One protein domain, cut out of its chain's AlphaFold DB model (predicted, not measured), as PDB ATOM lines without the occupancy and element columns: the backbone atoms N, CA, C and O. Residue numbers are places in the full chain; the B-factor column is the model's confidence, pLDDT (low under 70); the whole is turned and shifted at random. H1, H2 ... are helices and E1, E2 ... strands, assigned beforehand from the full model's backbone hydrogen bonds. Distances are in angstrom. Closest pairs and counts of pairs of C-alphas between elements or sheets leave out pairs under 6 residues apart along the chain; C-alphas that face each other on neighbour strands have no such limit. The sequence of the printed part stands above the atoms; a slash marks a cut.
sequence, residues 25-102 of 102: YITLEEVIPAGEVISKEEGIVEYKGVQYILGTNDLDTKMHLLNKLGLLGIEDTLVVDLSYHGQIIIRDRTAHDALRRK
ATOM      1  N   TYR A  25      22.495 -22.369  53.151       62.84
ATOM      2  CA  TYR A  25      22.962 -23.595  53.791       62.84
ATOM      3  C   TYR A  25      21.725 -24.395  54.172       62.84
ATOM      4  O   TYR A  25      20.936 -23.914  54.983       62.84
ATOM      5  N   ILE A  26      21.546 -25.551  53.540       77.44
ATOM      6  CA  ILE A  26      20.467 -26.477  53.872       77.44
ATOM      7  C   ILE A  26      21.042 -27.747  54.485       77.44
ATOM      8  O   ILE A  26      22.176 -28.121  54.179       77.44
ATOM      9  N   THR A  27      20.291 -28.389  55.372       83.62
ATOM     10  CA  THR A  27      20.720 -29.621  56.052       83.62
ATOM     11  C   THR A  27      20.211 -30.869  55.327       83.62
ATOM     12  O   THR A  27      19.292 -30.802  54.517       83.62
ATOM     13  N   LEU A  28      20.783 -32.041  55.626       84.25
ATOM     14  CA  LEU A  28      20.315 -33.325  55.074       84.25
ATOM     15  C   LEU A  28      18.830 -33.588  55.383       84.25
ATOM     16  O   LEU A  28      18.109 -34.123  54.544       84.25
ATOM     17  N   GLU A  29      18.379 -33.161  56.564       86.06
ATOM     18  CA  GLU A  29      16.991 -33.280  57.032       86.06
ATOM     19  C   GLU A  29      16.034 -32.373  56.239       86.06
ATOM     20  O   GLU A  29      14.858 -32.696  56.077       86.06
ATOM     21  N   GLU A  30      16.534 -31.257  55.699       84.62
ATOM     22  CA  GLU A  30      15.773 -30.389  54.796       84.62
ATOM     23  C   GLU A  30      15.741 -30.929  53.359       84.62
ATOM     24  O   GLU A  30      14.759 -30.714  52.651       84.62
ATOM     25  N   VAL A  31      16.786 -31.647  52.925       84.56
ATOM     26  CA  VAL A  31      16.861 -32.234  51.573       84.56
ATOM     27  C   VAL A  31      15.869 -33.380  51.400       84.56
ATOM     28  O   VAL A  31      15.221 -33.471  50.356       84.56
ATOM     29  N   ILE A  32      15.755 -34.254  52.403       87.50
ATOM     30  CA  ILE A  32      14.790 -35.358  52.420       87.50
ATOM     31  C   ILE A  32      13.975 -35.263  53.711       87.50
ATOM     32  O   ILE A  32      14.365 -35.832  54.736       87.50
ATOM     33  N   PRO A  33      12.833 -34.552  53.677       81.56
ATOM     34  CA  PRO A  33      11.958 -34.438  54.832       81.56
ATOM     35  C   PRO A  33      11.478 -35.826  55.269       81.56
ATOM     36  O   PRO A  33      11.003 -36.607  54.446       81.56
ATOM     37  N   ALA A  34      11.587 -36.121  56.566       85.94
ATOM     38  CA  ALA A  34      11.286 -37.429  57.164       85.94
ATOM     39  C   ALA A  34      12.219 -38.590  56.751       85.94
ATOM     40  O   ALA A  34      11.899 -39.746  57.023       85.94
ATOM     41  N   GLY A  35      13.368 -38.302  56.129       86.38
ATOM     42  CA  GLY A  35      14.453 -39.270  55.968       86.38
ATOM     43  C   GLY A  35      15.230 -39.487  57.269       86.38
ATOM     44  O   GLY A  35      15.471 -38.547  58.028       86.38
ATOM     45  N   GLU A  36      15.645 -40.723  57.522       91.69
ATOM     46  CA  GLU A  36      16.523 -41.081  58.633       91.69
ATOM     47  C   GLU A  36      17.983 -40.858  58.225       91.69
ATOM     48  O   GLU A  36      18.481 -41.454  57.272       91.69
ATOM     49  N   VAL A  37      18.700 -39.984  58.929       90.69
ATOM     50  CA  VAL A  37      20.106 -39.709  58.609       90.69
ATOM     51  C   VAL A  37      20.991 -40.825  59.163       90.69
ATOM     52  O   VAL A  37      21.272 -40.861  60.359       90.69
ATOM     53  N   ILE A  38      21.474 -41.698  58.279       91.94
ATOM     54  CA  ILE A  38      22.354 -42.821  58.632       91.94
ATOM     55  C   ILE A  38      23.782 -42.340  58.914       91.94
ATOM     56  O   ILE A  38      24.439 -42.827  59.830       91.94
ATOM     57  N   SER A  39      24.279 -41.369  58.139       88.81
ATOM     58  CA  SER A  39      25.599 -40.769  58.361       88.81
ATOM     59  C   SER A  39      25.602 -39.293  57.991       88.81
ATOM     60  O   SER A  39      25.399 -38.929  56.834       88.81
ATOM     61  N   LYS A  40      25.872 -38.425  58.971       87.19
ATOM     62  CA  LYS A  40      26.021 -36.977  58.738       87.19
ATOM     63  C   LYS A  40      27.333 -36.635  58.032       87.19
ATOM     64  O   LYS A  40      27.364 -35.690  57.252       87.19
ATOM     65  N   GLU A  41      28.387 -37.406  58.288       86.62
ATOM     66  CA  GLU A  41      29.724 -37.182  57.723       86.62
ATOM     67  C   GLU A  41      29.792 -37.590  56.249       86.62
ATOM     68  O   GLU A  41      30.326 -36.853  55.424       86.62
ATOM     69  N   GLU A  42      29.190 -38.732  55.904       85.12
ATOM     70  CA  GLU A  42      29.109 -39.213  54.517       85.12
ATOM     71  C   GLU A  42      27.907 -38.615  53.763       85.12
ATOM     72  O   GLU A  42      27.793 -38.768  52.548       85.12
ATOM     73  N   GLY A  43      27.004 -37.921  54.465       89.56
ATOM     74  CA  GLY A  43      25.780 -37.359  53.899       89.56
ATOM     75  C   GLY A  43      24.814 -38.425  53.388       89.56
ATOM     76  O   GLY A  43      24.317 -38.320  52.270       89.56
ATOM     77  N   ILE A  44      24.587 -39.470  54.182       92.12
ATOM     78  CA  ILE A  44      23.728 -40.602  53.837       92.12
ATOM     79  C   ILE A  44      22.407 -40.491  54.588       92.12
ATOM     80  O   ILE A  44      22.389 -40.349  55.812       92.12
ATOM     81  N   VAL A  45      21.311 -40.610  53.845       93.69
ATOM     82  CA  VAL A  45      19.941 -40.566  54.357       93.69
ATOM     83  C   VAL A  45      19.175 -41.772  53.838       93.69
ATOM     84  O   VAL A  45      19.256 -42.093  52.660       93.69
ATOM     85  N   GLU A  46      18.416 -42.437  54.692       92.38
ATOM     86  CA  GLU A  46      17.511 -43.513  54.318       92.38
ATOM     87  C   GLU A  46      16.069 -43.005  54.325       92.38
ATOM     88  O   GLU A  46      15.620 -42.356  55.267       92.38
ATOM     89  N   TYR A  47      15.331 -43.266  53.253       92.81
ATOM     90  CA  TYR A  47      13.936 -42.864  53.143       92.81
ATOM     91  C   TYR A  47      13.171 -43.878  52.301       92.81
ATOM     92  O   TYR A  47      13.580 -44.199  51.187       92.81
ATOM     93  N   LYS A  48      12.062 -44.393  52.845       90.50
ATOM     94  CA  LYS A  48      11.197 -45.390  52.188       90.50
ATOM     95  C   LYS A  48      11.941 -46.640  51.673       90.50
ATOM     96  O   LYS A  48      11.629 -47.163  50.608       90.50
ATOM     97  N   GLY A  49      12.942 -47.110  52.421       87.81
ATOM     98  CA  GLY A  49      13.764 -48.275  52.059       87.81
ATOM     99  C   GLY A  49      14.888 -47.990  51.054       87.81
ATOM    100  O   GLY A  49      15.748 -48.851  50.845       87.81
ATOM    101  N   VAL A  50      14.928 -46.775  50.497       91.50
ATOM    102  CA  VAL A  50      15.974 -46.304  49.588       91.50
ATOM    103  C   VAL A  50      17.056 -45.575  50.380       91.50
ATOM    104  O   VAL A  50      16.772 -44.675  51.172       91.50
ATOM    105  N   GLN A  51      18.313 -45.928  50.133       93.62
ATOM    106  CA  GLN A  51      19.468 -45.235  50.691       93.62
ATOM    107  C   GLN A  51      19.950 -44.153  49.721       93.62
ATOM    108  O   GLN A  51      20.410 -44.443  48.620       93.62
ATOM    109  N   TYR A  52      19.886 -42.899  50.142       93.00
ATOM    110  CA  TYR A  52      20.357 -41.738  49.401       93.00
ATOM    111  C   TYR A  52      21.741 -41.327  49.893       93.00
ATOM    112  O   TYR A  52      21.905 -40.902  51.036       93.00
ATOM    113  N   ILE A  53      22.740 -41.417  49.020       93.44
ATOM    114  CA  ILE A  53      24.094 -40.924  49.281       93.44
ATOM    115  C   ILE A  53      24.190 -39.528  48.673       93.44
ATOM    116  O   ILE A  53      24.399 -39.358  47.474       93.44
ATOM    117  N   LEU A  54      23.984 -38.510  49.503       91.50
ATOM    118  CA  LEU A  54      23.997 -37.112  49.087       91.50
ATOM    119  C   LEU A  54      25.386 -36.498  49.231       91.50
ATOM    120  O   LEU A  54      25.690 -35.566  48.500       91.50
ATOM    121  N   GLY A  55      26.245 -36.976  50.131       88.31
ATOM    122  CA  GLY A  55      27.447 -36.233  50.522       88.31
ATOM    123  C   GLY A  55      27.105 -34.949  51.290       88.31
ATOM    124  O   GLY A  55      25.952 -34.678  51.611       88.31
ATOM    125  N   THR A  56      28.112 -34.130  51.582       84.75
ATOM    126  CA  THR A  56      27.965 -32.918  52.418       84.75
ATOM    127  C   THR A  56      27.881 -31.614  51.623       84.75
ATOM    128  O   THR A  56      27.552 -30.567  52.173       84.75
ATOM    129  N   ASN A  57      28.143 -31.675  50.316       84.38
ATOM    130  CA  ASN A  57      28.226 -30.513  49.431       84.38
ATOM    131  C   ASN A  57      27.005 -30.400  48.507       84.38
ATOM    132  O   ASN A  57      26.386 -31.410  48.164       84.38
ATOM    133  N   ASP A  58      26.711 -29.178  48.050       85.06
ATOM    134  CA  ASP A  58      25.691 -28.862  47.033       85.06
ATOM    135  C   ASP A  58      24.290 -29.421  47.325       85.06
ATOM    136  O   ASP A  58      23.542 -29.779  46.411       85.06
ATOM    137  N   LEU A  59      23.926 -29.489  48.608       88.00
ATOM    138  CA  LEU A  59      22.668 -30.076  49.063       88.00
ATOM    139  C   LEU A  59      21.440 -29.433  48.395       88.00
ATOM    140  O   LEU A  59      20.519 -30.152  48.020       88.00
ATOM    141  N   ASP A  60      21.449 -28.117  48.157       87.94
ATOM    142  CA  ASP A  60      20.349 -27.395  47.488       87.94
ATOM    143  C   ASP A  60      20.123 -27.877  46.047       87.94
ATOM    144  O   ASP A  60      19.005 -28.201  45.638       87.94
ATOM    145  N   THR A  61      21.212 -28.044  45.295       86.56
ATOM    146  CA  THR A  61      21.166 -28.612  43.943       86.56
ATOM    147  C   THR A  61      20.646 -30.047  43.971       86.56
ATOM    148  O   THR A  61      19.838 -30.430  43.122       86.56
ATOM    149  N   LYS A  62      21.077 -30.846  44.955       88.75
ATOM    150  CA  LYS A  62      20.661 -32.249  45.100       88.75
ATOM    151  C   LYS A  62      19.186 -32.363  45.467       88.75
ATOM    152  O   LYS A  62      18.481 -33.146  44.842       88.75
ATOM    153  N   MET A  63      18.693 -31.522  46.374       89.50
ATOM    154  CA  MET A  63      17.268 -31.409  46.691       89.50
ATOM    155  C   MET A  63      16.449 -31.070  45.443       89.50
ATOM    156  O   MET A  63      15.432 -31.706  45.161       89.50
ATOM    157  N   HIS A  64      16.906 -30.099  44.648       88.62
ATOM    158  CA  HIS A  64      16.221 -29.741  43.410       88.62
ATOM    159  C   HIS A  64      16.199 -30.900  42.401       88.62
ATOM    160  O   HIS A  64      15.169 -31.140  41.771       88.62
ATOM    161  N   LEU A  65      17.300 -31.647  42.270       88.69
ATOM    162  CA  LEU A  65      17.382 -32.829  41.406       88.69
ATOM    163  C   LEU A  65      16.453 -33.955  41.868       88.69
ATOM    164  O   LEU A  65      15.715 -34.490  41.044       88.69
ATOM    165  N   LEU A  66      16.452 -34.273  43.165       90.06
ATOM    166  CA  LEU A  66      15.568 -35.282  43.756       90.06
ATOM    167  C   LEU A  66      14.099 -34.975  43.455       90.06
ATOM    168  O   LEU A  66      13.368 -35.848  42.988       90.06
ATOM    169  N   ASN A  67      13.695 -33.717  43.649       88.94
ATOM    170  CA  ASN A  67      12.335 -33.260  43.374       88.94
ATOM    171  C   ASN A  67      12.005 -33.286  41.876       88.94
ATOM    172  O   ASN A  67      10.946 -33.768  41.483       88.94
ATOM    173  N   LYS A  68      12.912 -32.795  41.023       89.88
ATOM    174  CA  LYS A  68      12.692 -32.709  39.572       89.88
ATOM    175  C   LYS A  68      12.585 -34.082  38.907       89.88
ATOM    176  O   LYS A  68      11.843 -34.231  37.941       89.88
ATOM    177  N   LEU A  69      13.343 -35.060  39.399       88.38
ATOM    178  CA  LEU A  69      13.364 -36.426  38.874       88.38
ATOM    179  C   LEU A  69      12.371 -37.357  39.582       88.38
ATOM    180  O   LEU A  69      12.255 -38.514  39.196       88.38
ATOM    181  N   GLY A  70      11.662 -36.873  40.608       88.94
ATOM    182  CA  GLY A  70      10.695 -37.673  41.361       88.94
ATOM    183  C   GLY A  70      11.327 -38.830  42.139       88.94
ATOM    184  O   GLY A  70      10.649 -39.814  42.421       88.94
ATOM    185  N   LEU A  71      12.612 -38.731  42.495       87.50
ATOM    186  CA  LEU A  71      13.357 -39.838  43.106       87.50
ATOM    187  C   LEU A  71      12.848 -40.179  44.512       87.50
ATOM    188  O   LEU A  71      12.872 -41.341  44.890       87.50
ATOM    189  N   LEU A  72      12.286 -39.205  45.238       87.38
ATOM    190  CA  LEU A  72      11.658 -39.418  46.552       87.38
ATOM    191  C   LEU A  72      10.372 -40.264  46.502       87.38
ATOM    192  O   LEU A  72       9.858 -40.675  47.542       87.38
ATOM    193  N   GLY A  73       9.820 -40.489  45.306       85.12
ATOM    194  CA  GLY A  73       8.655 -41.347  45.099       85.12
ATOM    195  C   GLY A  73       8.995 -42.832  44.973       85.12
ATOM    196  O   GLY A  73       8.079 -43.643  44.888       85.12
ATOM    197  N   ILE A  74      10.280 -43.188  44.934       85.19
ATOM    198  CA  ILE A  74      10.730 -44.571  44.786       85.19
ATOM    199  C   ILE A  74      10.612 -45.282  46.139       85.19
ATOM    200  O   ILE A  74      11.084 -44.779  47.158       85.19
ATOM    201  N   GLU A  75       9.987 -46.457  46.131       80.62
ATOM    202  CA  GLU A  75       9.784 -47.319  47.298       80.62
ATOM    203  C   GLU A  75      10.347 -48.700  46.982       80.62
ATOM    204  O   GLU A  75       9.637 -49.570  46.480       80.62
ATOM    205  N   ASP A  76      11.653 -48.869  47.187       80.81
ATOM    206  CA  ASP A  76      12.351 -50.118  46.890       80.81
ATOM    207  C   ASP A  76      13.700 -50.186  47.629       80.81
ATOM    208  O   ASP A  76      14.189 -49.195  48.172       80.81
ATOM    209  N   THR A  77      14.331 -51.356  47.632       83.25
ATOM    210  CA  THR A  77      15.608 -51.632  48.298       83.25
ATOM    211  C   THR A  77      16.777 -51.188  47.410       83.25
ATOM    212  O   THR A  77      17.575 -51.991  46.924       83.25
ATOM    213  N   LEU A  78      16.856 -49.882  47.154       91.75
ATOM    214  CA  LEU A  78      17.803 -49.277  46.216       91.75
ATOM    215  C   LEU A  78      18.780 -48.329  46.912       91.75
ATOM    216  O   LEU A  78      18.522 -47.805  47.994       91.75
ATOM    217  N   VAL A  79      19.902 -48.075  46.246       90.81
ATOM    218  CA  VAL A  79      20.868 -47.036  46.605       90.81
ATOM    219  C   VAL A  79      20.880 -45.996  45.496       90.81
ATOM    220  O   VAL A  79      21.156 -46.327  44.340       90.81
ATOM    221  N   VAL A  80      20.591 -44.745  45.845       92.25
ATOM    222  CA  VAL A  80      20.641 -43.587  44.952       92.25
ATOM    223  C   VAL A  80      21.811 -42.711  45.376       92.25
ATOM    224  O   VAL A  80      21.774 -42.034  46.400       92.25
ATOM    225  N   ASP A  81      22.863 -42.713  44.572       91.62
ATOM    226  CA  ASP A  81      24.098 -41.993  44.846       91.62
ATOM    227  C   ASP A  81      24.180 -40.718  43.998       91.62
ATOM    228  O   ASP A  81      24.257 -40.774  42.767       91.62
ATOM    229  N   LEU A  82      24.141 -39.574  44.684       90.94
ATOM    230  CA  LEU A  82      24.288 -38.220  44.149       90.94
ATOM    231  C   LEU A  82      25.593 -37.556  44.628       90.94
ATOM    232  O   LEU A  82      25.741 -36.336  44.528       90.94
ATOM    233  N   SER A  83      26.541 -38.318  45.182       87.00
ATOM    234  CA  SER A  83      27.825 -37.772  45.642       87.00
ATOM    235  C   SER A  83      28.690 -37.256  44.484       87.00
ATOM    236  O   SER A  83      29.464 -36.312  44.659       87.00
ATOM    237  N   TYR A  84      28.510 -37.819  43.284       83.81
ATOM    238  CA  TYR A  84      29.250 -37.460  42.079       83.81
ATOM    239  C   TYR A  84      28.640 -36.256  41.362       83.81
ATOM    240  O   TYR A  84      27.437 -36.174  41.116       83.81
ATOM    241  N   HIS A  85      29.496 -35.319  40.960       79.94
ATOM    242  CA  HIS A  85      29.052 -34.133  40.240       79.94
ATOM    243  C   HIS A  85      28.442 -34.503  38.876       79.94
ATOM    244  O   HIS A  85      29.112 -35.079  38.019       79.94
ATOM    245  N   GLY A  86      27.168 -34.152  38.676       77.06
ATOM    246  CA  GLY A  86      26.457 -34.325  37.404       77.06
ATOM    247  C   GLY A  86      26.046 -35.761  37.064       77.06
ATOM    248  O   GLY A  86      25.545 -35.989  35.967       77.06
ATOM    249  N   GLN A  87      26.236 -36.719  37.974       85.31
ATOM    250  CA  GLN A  87      25.856 -38.117  37.769       85.31
ATOM    251  C   GLN A  87      24.958 -38.589  38.909       85.31
ATOM    252  O   GLN A  87      25.140 -38.198  40.059       85.31
ATOM    253  N   ILE A  88      23.989 -39.439  38.573       89.62
ATOM    254  CA  ILE A  88      23.131 -40.119  39.543       89.62
ATOM    255  C   ILE A  88      23.298 -41.604  39.287       89.62
ATOM    256  O   ILE A  88      23.043 -42.071  38.175       89.62
ATOM    257  N   ILE A  89      23.750 -42.334  40.300       89.81
ATOM    258  CA  ILE A  89      23.964 -43.772  40.185       89.81
ATOM    259  C   ILE A  89      22.899 -44.474  41.015       89.81
ATOM    260  O   ILE A  89      22.850 -44.304  42.228       89.81
ATOM    261  N   ILE A  90      22.062 -45.271  40.356       90.81
ATOM    262  CA  ILE A  90      21.021 -46.068  41.007       90.81
ATOM    263  C   ILE A  90      21.452 -47.529  40.956       90.81
ATOM    264  O   ILE A  90      21.802 -48.033  39.886       90.81
ATOM    265  N   ARG A  91      21.484 -48.195  42.109       90.56
ATOM    266  CA  ARG A  91      21.923 -49.592  42.233       90.56
ATOM    267  C   ARG A  91      20.995 -50.359  43.162       90.56
ATOM    268  O   ARG A  91      20.405 -49.773  44.064       90.56
ATOM    269  N   ASP A  92      20.936 -51.670  42.976       89.81
ATOM    270  CA  ASP A  92      20.338 -52.576  43.956       89.81
ATOM    271  C   ASP A  92      21.178 -52.573  45.245       89.81
ATOM    272  O   ASP A  92      22.412 -52.688  45.196       89.81
ATOM    273  N   ARG A  93      20.521 -52.426  46.402       82.56
ATOM    274  CA  ARG A  93      21.182 -52.393  47.713       82.56
ATOM    275  C   ARG A  93      21.893 -53.704  48.030       82.56
ATOM    276  O   ARG A  93      22.995 -53.678  48.570       82.56
ATOM    277  N   THR A  94      21.336 -54.842  47.621       82.12
ATOM    278  CA  THR A  94      21.956 -56.155  47.859       82.12
ATOM    279  C   THR A  94      23.291 -56.292  47.127       82.12
ATOM    280  O   THR A  94      24.278 -56.768  47.694       82.12
ATOM    281  N   ALA A  95      23.352 -55.802  45.887       76.38
ATOM    282  CA  ALA A  95      24.577 -55.758  45.101       76.38
ATOM    283  C   ALA A  95      25.587 -54.746  45.668       76.38
ATOM    284  O   ALA A  95      26.790 -55.010  45.668       76.38
ATOM    285  N   HIS A  96      25.114 -53.604  46.178       75.88
ATOM    286  CA  HIS A  96      25.965 -52.585  46.795       75.88
ATOM    287  C   HIS A  96      26.649 -53.092  48.076       75.88
ATOM    288  O   HIS A  96      27.869 -52.966  48.219       75.88
ATOM    289  N   ASP A  97      25.896 -53.733  48.969       78.75
ATOM    290  CA  ASP A  97      26.420 -54.251  50.235       78.75
ATOM    291  C   ASP A  97      27.434 -55.382  50.027       78.75
ATOM    292  O   ASP A  97      28.408 -55.496  50.773       78.75
ATOM    293  N   ALA A  98      27.247 -56.208  48.992       75.19
ATOM    294  CA  ALA A  98      28.197 -57.260  48.628       75.19
ATOM    295  C   ALA A  98      29.565 -56.700  48.191       75.19
ATOM    296  O   ALA A  98      30.593 -57.333  48.432       75.19
ATOM    297  N   LEU A  99      29.588 -55.508  47.586       73.88
ATOM    298  CA  LEU A  99      30.807 -54.807  47.175       73.88
ATOM    299  C   LEU A  99      31.550 -54.163  48.355       73.88
ATOM    300  O   LEU A  99      32.775 -54.169  48.349       73.88
ATOM    301  N   ARG A 100      30.844 -53.646  49.374       68.44
ATOM    302  CA  ARG A 100      31.471 -53.038  50.571       68.44
ATOM    303  C   ARG A 100      32.110 -54.055  51.530       68.44
ATOM    304  O   ARG A 100      32.913 -53.662  52.366       68.44
ATOM    305  N   ARG A 101      31.748 -55.340  51.447       69.75
ATOM    306  CA  ARG A 101      32.292 -56.411  52.314       69.75
ATOM    307  C   ARG A 101      33.582 -57.052  51.790       69.75
ATOM    308  O   ARG A 101      34.082 -57.978  52.427       69.75
ATOM    309  N   LYS A 102      34.070 -56.627  50.627       51.81
ATOM    310  CA  LYS A 102      35.247 -57.182  49.957       51.81
ATOM    311  C   LYS A 102      36.431 -56.237  50.085       51.81
ATOM    312  O   LYS A 102      37.553 -56.765  50.219       51.81
TER     313      LYS A 102
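What this domain is: This is residues 25 to 102 of the 102 residues of an uncharacterized protein of candidate division WOR_3 bacterium SM1_77 (UniProt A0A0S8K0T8). A small twisted sheet of five short strands stands between helices at the two ends of the longest axis: H1 and H2 touch at one end, and H3 directly follows edge strand E5 at the other. The printed part has 78 residues, with named elements in the order H1 E1 E2 E3 H2 E4 E5 H3, class mixed. The sheet's order is E1 E2 E3 E4 E5, antiparallel but for E3 and E4. The whole is compact, with a radius of gyration of the C-alphas of 11.7 A and spans of 36 by 25 by 24 A.

How they stand to each other: H1, residues 28 to 31, only grazes the sheet and touches H2, residues 59 to 68; their closest C-alphas, of Val 31 and Met 63, are 5.0 A apart. E1, residues 36 to 39, E2, residues 44 to 47, and E3, residues 50 to 53, form a meander, two successive antiparallel hairpins, with N 36 and O 46 2.8 A apart and N 52 and O 45 2.7 A. E3, H2 and E4, residues 78 to 81, form a strand-helix-strand unit, parallel neighbours with a helix between them in the chain, its crossover left-handed; N 80 and O 51 are 2.8 A apart. H2 is not on the sheet. E4 and E5, residues 89 to 92, form a hairpin, with N 79 and O 91 2.8 A apart. H3, residues 93 to 100, only grazes the sheet with residues 93 to 97 and is apart from H1 and H2; its closest C-alphas to E4 are those of Arg 93 and Leu 78, 4.8 A apart. H2 and H3 have every O i to N i+4 pair within hydrogen-bond range; H1 is too short for one.

Where its parts are: H1 begins at C-alpha 28, (20.315, -33.325, 55.074). H2 is 14.0 A long, E5 10.2 A and H3 10.7 A, ending at C-alpha 100, (31.471, -53.038, 50.571).

The domain as a whole: The C-alphas of Tyr 25 and Lys 102, the farthest apart, are 36.0 A apart. The printed part has no cut and no long link. Residues 25 and 100 to 102 are under pLDDT 70.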